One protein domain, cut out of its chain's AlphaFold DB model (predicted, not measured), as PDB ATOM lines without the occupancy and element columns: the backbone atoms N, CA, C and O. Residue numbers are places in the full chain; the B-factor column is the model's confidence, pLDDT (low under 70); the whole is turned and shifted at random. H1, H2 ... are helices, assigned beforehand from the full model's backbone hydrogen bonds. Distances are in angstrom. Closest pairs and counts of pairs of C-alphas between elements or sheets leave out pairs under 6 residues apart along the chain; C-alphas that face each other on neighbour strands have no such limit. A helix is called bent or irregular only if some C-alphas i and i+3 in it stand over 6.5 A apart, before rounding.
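What this domain is: This is residues 498 to 585 of the 1261 residues of a protein of Rhizoctonia solani (UniProt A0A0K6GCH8). A long bent helix, H3, arches over three shorter helices: H1 runs side by side with its first arm, H3a, while H2 and H4, themselves side by side, cross H3a and the second arm, H3b, respectively. At one end, residues 561 to 566 stick out. The printed part has 88 residues, with four named helices in the order H1, H2, H3, H4 and no named strand; its class is all helix. It is compact, with a radius of gyration of the C-alphas of 13.3 A, yet elongated, spanning 44 by 24 by 21 A.

Where its parts are: H3, residues 541 to 561, was assigned as one helix by its hydrogen bonds but is bent: C-alphas 550 and 553 are 6.7 A apart. Its arms are H3a, residues 541 to 550, 14.3 A long, and H3b, residues 553 to 561, 12.6 A. H1, residues 509 to 518, measures 14.2 A from C-alpha 509 at (-42.414, -56.086, -37.496). H2, residues 523 to 535, measures 18.2 A. H4, residues 572 to 583, measures 15.6 A and ends with C-alpha 583 at (-21.116, -40.783, -38.521).

How they stand to each other: H3a and H3b stand at a steep tilt of 49 degrees. H1 touches H3a, closest C-alphas Thr 511 and Ala 542 at 5.9 A, the same way at a shallow tilt of 27 degrees. H2 only just touches H3a, with 3 pairs of C-alphas within 8 A and with residues 529 to 533 alone; the closest C-alphas are Ile 533 and Ile 541, 6.8 A. H4 touches H3b with residues 572 to 577 alone, about perpendicular at 75 degrees; the closest C-alphas are Leu 556 and Glu 573, 5.3 A. H2 and H4 touch, closest C-alphas Ala 525 and Val 575 at 5.1 A, the same way at a shallow tilt of 25 degrees. H1 and H3b are apart. In H1, H2, H3a, H3b and H4, every O i to N i+4 pair is within hydrogen-bond range.

The domain as a whole: The C-alphas farthest apart, Pro 505 and Met 565, are 44.4 A from each other. The printed part has no cut and no long link. Confidence is under 70 at residues 498 to 508, 537 and 562 to 573.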
ATOM      1  N   ASN A 498     -31.386 -58.092 -40.937       67.94
ATOM      2  CA  ASN A 498     -31.089 -59.527 -40.908       67.94
ATOM      3  C   ASN A 498     -29.760 -59.883 -41.594       67.94
ATOM      4  O   ASN A 498     -29.238 -60.973 -41.375       67.94
ATOM      5  N   SER A 499     -29.211 -58.990 -42.426       62.97
ATOM      6  CA  SER A 499     -27.829 -59.118 -42.907       62.97
ATOM      7  C   SER A 499     -26.805 -58.734 -41.828       62.97
ATOM      8  O   SER A 499     -25.660 -59.174 -41.887       62.97
ATOM      9  N   GLY A 500     -27.230 -57.968 -40.816       52.59
ATOM     10  CA  GLY A 500     -26.498 -57.716 -39.581       52.59
ATOM     11  C   GLY A 500     -26.720 -58.798 -38.529       52.59
ATOM     12  O   GLY A 500     -27.679 -59.559 -38.562       52.59
ATOM     13  N   ASN A 501     -25.822 -58.861 -37.554       46.41
ATOM     14  CA  ASN A 501     -25.651 -59.970 -36.608       46.41
ATOM     15  C   ASN A 501     -26.787 -60.212 -35.579       46.41
ATOM     16  O   ASN A 501     -26.506 -60.757 -34.511       46.41
ATOM     17  N   GLN A 502     -28.048 -59.844 -35.835       45.94
ATOM     18  CA  GLN A 502     -29.147 -59.970 -34.864       45.94
ATOM     19  C   GLN A 502     -30.340 -60.768 -35.417       45.94
ATOM     20  O   GLN A 502     -31.022 -60.353 -36.347       45.94
ATOM     21  N   CYS A 503     -30.620 -61.924 -34.803       42.03
ATOM     22  CA  CYS A 503     -31.824 -62.713 -35.065       42.03
ATOM     23  C   CYS A 503     -32.942 -62.226 -34.132       42.03
ATOM     24  O   CYS A 503     -32.899 -62.485 -32.928       42.03
ATOM     25  N   PHE A 504     -33.920 -61.495 -34.672       50.19
ATOM     26  CA  PHE A 504     -35.034 -60.965 -33.885       50.19
ATOM     27  C   PHE A 504     -36.194 -61.973 -33.804       50.19
ATOM     28  O   PHE A 504     -36.703 -62.421 -34.837       50.19
ATOM     29  N   PRO A 505     -36.670 -62.330 -32.600       41.62
ATOM     30  CA  PRO A 505     -37.857 -63.156 -32.445       41.62
ATOM     31  C   PRO A 505     -39.116 -62.338 -32.753       41.62
ATOM     32  O   PRO A 505     -39.582 -61.615 -31.887       41.62
ATOM     33  N   GLY A 506     -39.660 -62.463 -33.970       45.44
ATOM     34  CA  GLY A 506     -41.086 -62.353 -34.360       45.44
ATOM     35  C   GLY A 506     -41.958 -61.145 -33.953       45.44
ATOM     36  O   GLY A 506     -43.058 -61.027 -34.481       45.44
ATOM     37  N   ASN A 507     -41.515 -60.254 -33.067       47.69
ATOM     38  CA  ASN A 507     -42.318 -59.214 -32.411       47.69
ATOM     39  C   ASN A 507     -41.916 -57.785 -32.831       47.69
ATOM     40  O   ASN A 507     -42.485 -56.819 -32.332       47.69
ATOM     41  N   ASP A 508     -40.962 -57.646 -33.759       67.50
ATOM     42  CA  ASP A 508     -40.405 -56.354 -34.191       67.50
ATOM     43  C   ASP A 508     -40.982 -55.811 -35.511       67.50
ATOM     44  O   ASP A 508     -40.667 -54.682 -35.883       67.50
ATOM     45  N   MET A 509     -41.861 -56.546 -36.207       78.56
ATOM     46  CA  MET A 509     -42.414 -56.086 -37.496       78.56
ATOM     47  C   MET A 509     -43.237 -54.800 -37.373       78.56
ATOM     48  O   MET A 509     -43.049 -53.888 -38.169       78.56
ATOM     49  N   ASN A 510     -44.069 -54.668 -36.336       82.88
ATOM     50  CA  ASN A 510     -44.849 -53.443 -36.114       82.88
ATOM     51  C   ASN A 510     -43.939 -52.227 -35.861       82.88
ATOM     52  O   ASN A 510     -44.244 -51.106 -36.265       82.88
ATOM     53  N   THR A 511     -42.802 -52.440 -35.195       86.38
ATOM     54  CA  THR A 511     -41.835 -51.375 -34.914       86.38
ATOM     55  C   THR A 511     -41.012 -51.023 -36.148       86.38
ATOM     56  O   THR A 511     -40.714 -49.848 -36.363       86.38
ATOM     57  N   ALA A 512     -40.676 -52.021 -36.969       87.75
ATOM     58  CA  ALA A 512     -40.054 -51.833 -38.274       87.75
ATOM     59  C   ALA A 512     -40.970 -51.029 -39.204       87.75
ATOM     60  O   ALA A 512     -40.518 -50.067 -39.822       87.75
ATOM     61  N   GLU A 513     -42.265 -51.350 -39.228       90.81
ATOM     62  CA  GLU A 513     -43.258 -50.600 -39.992       90.81
ATOM     63  C   GLU A 513     -43.344 -49.142 -39.528       90.81
ATOM     64  O   GLU A 513     -43.232 -48.221 -40.338       90.81
ATOM     65  N   ALA A 514     -43.453 -48.916 -38.218       91.12
ATOM     66  CA  ALA A 514     -43.510 -47.569 -37.665       91.12
ATOM     67  C   ALA A 514     -42.232 -46.757 -37.952       91.12
ATOM     68  O   ALA A 514     -42.310 -45.568 -38.246       91.12
ATOM     69  N   LEU A 515     -41.054 -47.390 -37.921       91.81
ATOM     70  CA  LEU A 515     -39.788 -46.737 -38.266       91.81
ATOM     71  C   LEU A 515     -39.725 -46.358 -39.757       91.81
ATOM     72  O   LEU A 515     -39.320 -45.250 -40.099       91.81
ATOM     73  N   VAL A 516     -40.167 -47.246 -40.653       91.75
ATOM     74  CA  VAL A 516     -40.272 -46.961 -42.097       91.75
ATOM     75  C   VAL A 516     -41.252 -45.816 -42.369       91.75
ATOM     76  O   VAL A 516     -40.992 -44.968 -43.230       91.75
ATOM     77  N   GLN A 517     -42.345 -45.753 -41.604       90.31
ATOM     78  CA  GLN A 517     -43.306 -44.657 -41.660       90.31
ATOM     79  C   GLN A 517     -42.678 -43.333 -41.200       90.31
ATOM     80  O   GLN A 517     -42.867 -42.315 -41.868       90.31
ATOM     81  N   ASP A 518     -41.878 -43.341 -40.128       89.56
ATOM     82  CA  ASP A 518     -41.165 -42.150 -39.640       89.56
ATOM     83  C   ASP A 518     -40.191 -41.580 -40.695       89.56
ATOM     84  O   ASP A 518     -39.957 -40.368 -40.731       89.56
ATOM     85  N   PHE A 519     -39.666 -42.434 -41.587       89.56
ATOM     86  CA  PHE A 519     -38.833 -42.051 -42.736       89.56
ATOM     87  C   PHE A 519     -39.620 -41.655 -43.994       89.56
ATOM     88  O   PHE A 519     -39.016 -41.297 -45.009       89.56
ATOM     89  N   GLY A 520     -40.952 -41.763 -43.984       85.50
ATOM     90  CA  GLY A 520     -41.795 -41.497 -45.152       85.50
ATOM     91  C   GLY A 520     -41.490 -42.402 -46.353       85.50
ATOM     92  O   GLY A 520     -41.587 -41.954 -47.499       85.50
ATOM     93  N   GLY A 521     -41.046 -43.641 -46.105       85.62
ATOM     94  CA  GLY A 521     -40.693 -44.603 -47.157       85.62
ATOM     95  C   GLY A 521     -39.429 -44.244 -47.953       85.62
ATOM     96  O   GLY A 521     -39.230 -44.732 -49.067       85.62
ATOM     97  N   LEU A 522     -38.565 -43.355 -47.455       88.12
ATOM     98  CA  LEU A 522     -37.355 -42.967 -48.180       88.12
ATOM     99  C   LEU A 522     -36.286 -44.070 -48.118       88.12
ATOM    100  O   LEU A 522     -35.658 -44.280 -47.083       88.12
ATOM    101  N   ALA A 523     -36.038 -44.723 -49.257       89.31
ATOM    102  CA  ALA A 523     -35.121 -45.861 -49.369       89.31
ATOM    103  C   ALA A 523     -33.735 -45.597 -48.753       89.31
ATOM    104  O   ALA A 523     -33.238 -46.421 -47.995       89.31
ATOM    105  N   LEU A 524     -33.127 -44.435 -49.021       88.25
ATOM    106  CA  LEU A 524     -31.805 -44.102 -48.483       88.25
ATOM    107  C   LEU A 524     -31.787 -44.001 -46.945       88.25
ATOM    108  O   LEU A 524     -30.879 -44.539 -46.321       88.25
ATOM    109  N   ALA A 525     -32.800 -43.380 -46.326       90.12
ATOM    110  CA  ALA A 525     -32.907 -43.300 -44.864       90.12
ATOM    111  C   ALA A 525     -33.090 -44.694 -44.239       90.12
ATOM    112  O   ALA A 525     -32.427 -45.026 -43.257       90.12
ATOM    113  N   ILE A 526     -33.925 -45.535 -44.865       92.50
ATOM    114  CA  ILE A 526     -34.126 -46.936 -44.465       92.50
ATOM    115  C   ILE A 526     -32.803 -47.710 -44.526       92.50
ATOM    116  O   ILE A 526     -32.495 -48.458 -43.599       92.50
ATOM    117  N   VAL A 527     -32.005 -47.508 -45.581       90.81
ATOM    118  CA  VAL A 527     -30.707 -48.177 -45.752       90.81
ATOM    119  C   VAL A 527     -29.735 -47.817 -44.632       90.81
ATOM    120  O   VAL A 527     -29.178 -48.720 -44.014       90.81
ATOM    121  N   HIS A 528     -29.562 -46.530 -44.319       91.19
ATOM    122  CA  HIS A 528     -28.645 -46.110 -43.254       91.19
ATOM    123  C   HIS A 528     -29.125 -46.529 -41.862       91.19
ATOM    124  O   HIS A 528     -28.324 -46.990 -41.054       91.19
ATOM    125  N   ALA A 529     -30.429 -46.430 -41.586       92.38
ATOM    126  CA  ALA A 529     -30.996 -46.913 -40.331       92.38
ATOM    127  C   ALA A 529     -30.807 -48.427 -40.169       92.38
ATOM    128  O   ALA A 529     -30.347 -48.889 -39.124       92.38
ATOM    129  N   GLY A 530     -31.093 -49.195 -41.223       89.38
ATOM    130  CA  GLY A 530     -30.846 -50.632 -41.259       89.38
ATOM    131  C   GLY A 530     -29.372 -50.964 -41.044       89.38
ATOM    132  O   GLY A 530     -29.068 -51.832 -40.232       89.38
ATOM    133  N   ALA A 531     -28.461 -50.245 -41.706       87.19
ATOM    134  CA  ALA A 531     -27.018 -50.433 -41.573       87.19
ATOM    135  C   ALA A 531     -26.526 -50.138 -40.145       87.19
ATOM    136  O   ALA A 531     -25.776 -50.929 -39.575       87.19
ATOM    137  N   TYR A 532     -27.016 -49.058 -39.526       89.88
ATOM    138  CA  TYR A 532     -26.724 -48.728 -38.131       89.88
ATOM    139  C   TYR A 532     -27.156 -49.850 -37.182       89.88
ATOM    140  O   TYR A 532     -26.376 -50.286 -36.335       89.88
ATOM    141  N   ILE A 533     -28.401 -50.324 -37.314       87.56
ATOM    142  CA  ILE A 533     -28.956 -51.396 -36.472       87.56
ATOM    143  C   ILE A 533     -28.162 -52.691 -36.680       87.56
ATOM    144  O   ILE A 533     -27.777 -53.345 -35.712       87.56
ATOM    145  N   ALA A 534     -27.870 -53.029 -37.937       78.69
ATOM    146  CA  ALA A 534     -27.115 -54.214 -38.325       78.69
ATOM    147  C   ALA A 534     -25.698 -54.243 -37.725       78.69
ATOM    148  O   ALA A 534     -25.223 -55.310 -37.326       78.69
ATOM    149  N   HIS A 535     -25.035 -53.084 -37.657       76.00
ATOM    150  CA  HIS A 535     -23.653 -52.962 -37.193       76.00
ATOM    151  C   HIS A 535     -23.522 -52.672 -35.685       76.00
ATOM    152  O   HIS A 535     -22.437 -52.807 -35.132       76.00
ATOM    153  N   SER A 536     -24.619 -52.343 -34.991       77.56
ATOM    154  CA  SER A 536     -24.620 -52.015 -33.557       77.56
ATOM    155  C   SER A 536     -25.135 -53.188 -32.701       77.56
ATOM    156  O   SER A 536     -26.349 -53.354 -32.584       77.56
ATOM    157  N   PRO A 537     -24.278 -53.973 -32.009       63.56
ATOM    158  CA  PRO A 537     -24.659 -55.256 -31.386       63.56
ATOM    159  C   PRO A 537     -25.706 -55.187 -30.257       63.56
ATOM    160  O   PRO A 537     -26.214 -56.217 -29.828       63.56
ATOM    161  N   SER A 538     -26.001 -53.992 -29.733       71.31
ATOM    162  CA  SER A 538     -26.900 -53.764 -28.585       71.31
ATOM    163  C   SER A 538     -28.136 -52.916 -28.920       71.31
ATOM    164  O   SER A 538     -28.853 -52.447 -28.021       71.31
ATOM    165  N   ILE A 539     -28.360 -52.663 -30.210       80.94
ATOM    166  CA  ILE A 539     -29.427 -51.801 -30.711       80.94
ATOM    167  C   ILE A 539     -30.478 -52.660 -31.408       80.94
ATOM    168  O   ILE A 539     -30.197 -53.296 -32.417       80.94
ATOM    169  N   THR A 540     -31.696 -52.641 -30.866       85.12
ATOM    170  CA  THR A 540     -32.890 -53.213 -31.500       85.12
ATOM    171  C   THR A 540     -33.571 -52.173 -32.389       85.12
ATOM    172  O   THR A 540     -33.325 -50.972 -32.232       85.12
ATOM    173  N   ILE A 541     -34.485 -52.596 -33.270       87.94
ATOM    174  CA  ILE A 541     -35.274 -51.670 -34.105       87.94
ATOM    175  C   ILE A 541     -36.048 -50.675 -33.222       87.94
ATOM    176  O   ILE A 541     -36.023 -49.470 -33.471       87.94
ATOM    177  N   ALA A 542     -36.657 -51.149 -32.129       87.94
ATOM    178  CA  ALA A 542     -37.359 -50.296 -31.168       87.94
ATOM    179  C   ALA A 542     -36.448 -49.267 -30.489       87.94
ATOM    180  O   ALA A 542     -36.793 -48.086 -30.388       87.94
ATOM    181  N   LYS A 543     -35.262 -49.700 -30.051       88.75
ATOM    182  CA  LYS A 543     -34.292 -48.820 -29.394       88.75
ATOM    183  C   LYS A 543     -33.730 -47.787 -30.368       88.75
ATOM    184  O   LYS A 543     -33.612 -46.620 -30.003       88.75
ATOM    185  N   TYR A 544     -33.449 -48.194 -31.607       92.12
ATOM    186  CA  TYR A 544     -33.043 -47.278 -32.666       92.12
ATOM    187  C   TYR A 544     -34.125 -46.239 -32.944       92.12
ATOM    188  O   TYR A 544     -33.829 -45.052 -32.949       92.12
ATOM    189  N   ARG A 545     -35.385 -46.660 -33.101       92.00
ATOM    190  CA  ARG A 545     -36.510 -45.748 -33.333       92.00
ATOM    191  C   ARG A 545     -36.639 -44.707 -32.220       92.00
ATOM    192  O   ARG A 545     -36.772 -43.522 -32.505       92.00
ATOM    193  N   SER A 546     -36.532 -45.120 -30.955       89.94
ATOM    194  CA  SER A 546     -36.548 -44.185 -29.821       89.94
ATOM    195  C   SER A 546     -35.369 -43.205 -29.842       89.94
ATOM    196  O   SER A 546     -35.534 -42.038 -29.482       89.94
ATOM    197  N   LEU A 547     -34.179 -43.666 -30.234       90.56
ATOM    198  CA  LEU A 547     -32.994 -42.819 -30.363       90.56
ATOM    199  C   LEU A 547     -33.139 -41.833 -31.528       90.56
ATOM    200  O   LEU A 547     -32.866 -40.650 -31.361       90.56
ATOM    201  N   PHE A 548     -33.633 -42.300 -32.671       91.50
ATOM    202  CA  PHE A 548     -33.914 -41.479 -33.842       91.50
ATOM    203  C   PHE A 548     -34.901 -40.362 -33.498       91.50
ATOM    204  O   PHE A 548     -34.597 -39.197 -33.724       91.50
ATOM    205  N   LEU A 549     -36.038 -40.687 -32.874       89.12
ATOM    206  CA  LEU A 549     -37.051 -39.692 -32.506       89.12
ATOM    207  C   LEU A 549     -36.536 -38.662 -31.489       89.12
ATOM    208  O   LEU A 549     -36.905 -37.494 -31.579       89.12
ATOM    209  N   SER A 550     -35.673 -39.060 -30.547       87.25
ATOM    210  CA  SER A 550     -35.101 -38.119 -29.571       87.25
ATOM    211  C   SER A 550     -34.032 -37.208 -30.175       87.25
ATOM    212  O   SER A 550     -33.932 -36.042 -29.795       87.25
ATOM    213  N   GLN A 551     -33.251 -37.707 -31.137       84.50
ATOM    214  CA  GLN A 551     -32.239 -36.908 -31.827       84.50
ATOM    215  C   GLN A 551     -32.823 -36.033 -32.934       84.50
ATOM    216  O   GLN A 551     -32.284 -34.961 -33.197       84.50
ATOM    217  N   ARG A 552     -33.931 -36.450 -33.548       82.50
ATOM    218  CA  ARG A 552     -34.562 -35.803 -34.701       82.50
ATOM    219  C   ARG A 552     -34.759 -34.294 -34.516       82.50
ATOM    220  O   ARG A 552     -34.266 -33.528 -35.336       82.50
ATOM    221  N   GLN A 553     -35.372 -33.863 -33.410       76.62
ATOM    222  CA  GLN A 553     -35.630 -32.438 -33.157       76.62
ATOM    223  C   GLN A 553     -34.334 -31.627 -33.007       76.62
ATOM    224  O   GLN A 553     -34.175 -30.583 -33.628       76.62
ATOM    225  N   ARG A 554     -33.372 -32.139 -32.229       78.50
ATOM    226  CA  ARG A 554     -32.067 -31.487 -32.050       78.50
ATOM    227  C   ARG A 554     -31.309 -31.378 -33.376       78.50
ATOM    228  O   ARG A 554     -30.719 -30.345 -33.672       78.50
ATOM    229  N   MET A 555     -31.322 -32.445 -34.170       77.69
ATOM    230  CA  MET A 555     -30.647 -32.498 -35.464       77.69
ATOM    231  C   MET A 555     -31.337 -31.611 -36.503       77.69
ATOM    232  O   MET A 555     -30.656 -31.073 -37.370       77.69
ATOM    233  N   LEU A 556     -32.659 -31.426 -36.411       73.69
ATOM    234  CA  LEU A 556     -33.401 -30.464 -37.222       73.69
ATOM    235  C   LEU A 556     -32.949 -29.031 -36.930       73.69
ATOM    236  O   LEU A 556     -32.742 -28.263 -37.865       73.69
ATOM    237  N   ASP A 557     -32.762 -28.680 -35.658       74.75
ATOM    238  CA  ASP A 557     -32.278 -27.354 -35.266       74.75
ATOM    239  C   ASP A 557     -30.845 -27.116 -35.776       74.75
ATOM    240  O   ASP A 557     -30.563 -26.079 -36.385       74.75
ATOM    241  N   GLU A 558     -29.960 -28.111 -35.626       74.00
ATOM    242  CA  GLU A 558     -28.604 -28.082 -36.192       74.00
ATOM    243  C   GLU A 558     -28.644 -27.960 -37.729       74.00
ATOM    244  O   GLU A 558     -27.995 -27.080 -38.294       74.00
ATOM    245  N   TYR A 559     -29.468 -28.753 -38.419       73.38
ATOM    246  CA  TYR A 559     -29.644 -28.697 -39.874       73.38
ATOM    247  C   TYR A 559     -30.201 -27.348 -40.353       73.38
ATOM    248  O   TYR A 559     -29.750 -26.792 -41.357       73.38
ATOM    249  N   ASN A 560     -31.161 -26.777 -39.626       75.44
ATOM    250  CA  ASN A 560     -31.751 -25.484 -39.953       75.44
ATOM    251  C   ASN A 560     -30.760 -24.331 -39.796       75.44
ATOM    252  O   ASN A 560     -30.875 -23.350 -40.538       75.44
ATOM    253  N   SER A 561     -29.785 -24.472 -38.894       73.62
ATOM    254  CA  SER A 561     -28.693 -23.516 -38.702       73.62
ATOM    255  C   SER A 561     -27.610 -23.577 -39.790       73.62
ATOM    256  O   SER A 561     -26.805 -22.651 -39.898       73.62
ATOM    257  N   LEU A 562     -27.591 -24.627 -40.623       68.88
ATOM    258  CA  LEU A 562     -26.639 -24.734 -41.727       68.88
ATOM    259  C   LEU A 562     -26.890 -23.649 -42.794       68.88
ATOM    260  O   LEU A 562     -28.044 -23.296 -43.065       68.88
ATOM    261  N   PRO A 563     -25.836 -23.144 -43.466       67.00
ATOM    262  CA  PRO A 563     -25.984 -22.268 -44.626       67.00
ATOM    263  C   PRO A 563     -26.884 -22.902 -45.693       67.00
ATOM    264  O   PRO A 563     -26.857 -24.115 -45.881       67.00
ATOM    265  N   ALA A 564     -27.635 -22.097 -46.453       64.12
ATOM    266  CA  ALA A 564     -28.548 -22.605 -47.488       64.12
ATOM    267  C   ALA A 564     -27.858 -23.532 -48.513       64.12
ATOM    268  O   ALA A 564     -28.459 -24.499 -48.963       64.12
ATOM    269  N   MET A 565     -26.578 -23.286 -48.811       51.66
ATOM    270  CA  MET A 565     -25.740 -24.126 -49.684       51.66
ATOM    271  C   MET A 565     -25.438 -25.526 -49.115       51.66
ATOM    272  O   MET A 565     -25.064 -26.418 -49.868       51.66
ATOM    273  N   ALA A 566     -25.560 -25.717 -47.800       54.75
ATOM    274  CA  ALA A 566     -25.333 -26.986 -47.107       54.75
ATOM    275  C   ALA A 566     -26.643 -27.743 -46.802       54.75
ATOM    276  O   ALA A 566     -26.601 -28.872 -46.312       54.75
ATOM    277  N   LYS A 567     -27.806 -27.144 -47.103       65.25
ATOM    278  CA  LYS A 567     -29.116 -27.797 -46.992       65.25
ATOM    279  C   LYS A 567     -29.367 -28.639 -48.244       65.25
ATOM    280  O   LYS A 567     -29.307 -28.144 -49.364       65.25
ATOM    281  N   LEU A 568     -29.628 -29.926 -48.045       59.34
ATOM    282  CA  LEU A 568     -29.672 -30.950 -49.094       59.34
ATOM    283  C   LEU A 568     -31.030 -31.048 -49.798       59.34
ATOM    284  O   LEU A 568     -31.073 -31.398 -50.976       59.34
ATOM    285  N   ASP A 569     -32.113 -30.743 -49.080       58.53
ATOM    286  CA  ASP A 569     -33.485 -30.532 -49.557       58.53
ATOM    287  C   ASP A 569     -34.411 -30.116 -48.383       58.53
ATOM    288  O   ASP A 569     -33.976 -30.000 -47.231       58.53
ATOM    289  N   GLU A 570     -35.703 -29.897 -48.664       54.69
ATOM    290  CA  GLU A 570     -36.760 -29.605 -47.672       54.69
ATOM    291  C   GLU A 570     -37.014 -30.756 -46.676       54.69
ATOM    292  O   GLU A 570     -37.700 -30.565 -45.675       54.69
ATOM    293  N   ARG A 571     -36.473 -31.957 -46.924       56.88
ATOM    294  CA  ARG A 571     -36.684 -33.166 -46.107       56.88
ATOM    295  C   ARG A 571     -35.479 -33.539 -45.254       56.88
ATOM    296  O   ARG A 571     -35.510 -34.589 -44.604       56.88
ATOM    297  N   GLY A 572     -34.453 -32.683 -45.257       60.84
ATOM    298  CA  GLY A 572     -33.125 -32.963 -44.727       60.84
ATOM    299  C   GLY A 572     -33.116 -33.573 -43.336       60.84
ATOM    300  O   GLY A 572     -32.275 -34.419 -43.088       60.84
ATOM    301  N   GLU A 573     -34.098 -33.270 -42.490       68.62
ATOM    302  CA  GLU A 573     -34.266 -33.848 -41.156       68.62
ATOM    303  C   GLU A 573     -34.037 -35.370 -41.088       68.62
ATOM    304  O   GLU A 573     -33.147 -35.829 -40.381       68.62
ATOM    305  N   THR A 574     -34.797 -36.166 -41.849       75.69
ATOM    306  CA  THR A 574     -34.806 -37.636 -41.687       75.69
ATOM    307  C   THR A 574     -33.486 -38.280 -42.107       75.69
ATOM    308  O   THR A 574     -32.886 -39.032 -41.341       75.69
ATOM    309  N   VAL A 575     -32.997 -37.951 -43.302       80.88
ATOM    310  CA  VAL A 575     -31.730 -38.478 -43.823       80.88
ATOM    311  C   VAL A 575     -30.532 -37.929 -43.062       80.88
ATOM    312  O   VAL A 575     -29.653 -38.706 -42.697       80.88
ATOM    313  N   TYR A 576     -30.531 -36.636 -42.732       82.88
ATOM    314  CA  TYR A 576     -29.462 -36.005 -41.964       82.88
ATOM    315  C   TYR A 576     -29.318 -36.646 -40.589       82.88
ATOM    316  O   TYR A 576     -28.205 -37.000 -40.209       82.88
ATOM    317  N   THR A 577     -30.427 -36.867 -39.871       86.19
ATOM    318  CA  THR A 577     -30.389 -37.570 -38.583       86.19
ATOM    319  C   THR A 577     -29.784 -38.965 -38.749       86.19
ATOM    320  O   THR A 577     -28.861 -39.305 -38.014       86.19
ATOM    321  N   THR A 578     -30.211 -39.756 -39.746       90.69
ATOM    322  CA  THR A 578     -29.646 -41.105 -39.950       90.69
ATOM    323  C   THR A 578     -28.154 -41.088 -40.299       90.69
ATOM    324  O   THR A 578     -27.396 -41.890 -39.752       90.69
ATOM    325  N   TRP A 579     -27.701 -40.159 -41.148       90.62
ATOM    326  CA  TRP A 579     -26.289 -40.027 -41.505       90.62
ATOM    327  C   TRP A 579     -25.440 -39.577 -40.326       90.62
ATOM    328  O   TRP A 579     -24.376 -40.143 -40.098       90.62
ATOM    329  N   LYS A 580     -25.914 -38.593 -39.554       88.19
ATOM    330  CA  LYS A 580     -25.206 -38.087 -38.379       88.19
ATOM    331  C   LYS A 580     -25.093 -39.152 -37.293       88.19
ATOM    332  O   LYS A 580     -24.008 -39.351 -36.759       88.19
ATOM    333  N   MET A 581     -26.165 -39.908 -37.055       90.62
ATOM    334  CA  MET A 581     -26.124 -41.074 -36.171       90.62
ATOM    335  C   MET A 581     -25.065 -42.087 -36.622       90.62
ATOM    336  O   MET A 581     -24.269 -42.521 -35.799       90.62
ATOM    337  N   CYS A 582     -25.017 -42.434 -37.914       92.31
ATOM    338  CA  CYS A 582     -23.994 -43.336 -38.458       92.31
ATOM    339  C   CYS A 582     -22.576 -42.765 -38.320       92.31
ATOM    340  O   CYS A 582     -21.670 -43.469 -37.893       92.31
ATOM    341  N   TYR A 583     -22.392 -41.483 -38.647       91.75
ATOM    342  CA  TYR A 583     -21.116 -40.783 -38.521       91.75
ATOM    343  C   TYR A 583     -20.562 -40.862 -37.108       91.75
ATOM    344  O   TYR A 583     -19.383 -41.135 -36.927       91.75
ATOM    345  N   ASP A 584     -21.407 -40.642 -36.104       89.94
ATOM    346  CA  ASP A 584     -20.988 -40.616 -34.703       89.94
ATOM    347  C   ASP A 584     -20.525 -41.992 -34.187       89.94
ATOM    348  O   ASP A 584     -19.967 -42.062 -33.094       89.94
ATOM    349  N   GLN A 585     -20.731 -43.072 -34.952       89.31
ATOM    350  CA  GLN A 585     -20.223 -44.409 -34.632       89.31
ATOM    351  C   GLN A 585     -18.891 -44.763 -35.310       89.31
ATOM    352  O   GLN A 585     -18.325 -45.803 -34.983       89.31
TER     353      GLN A 585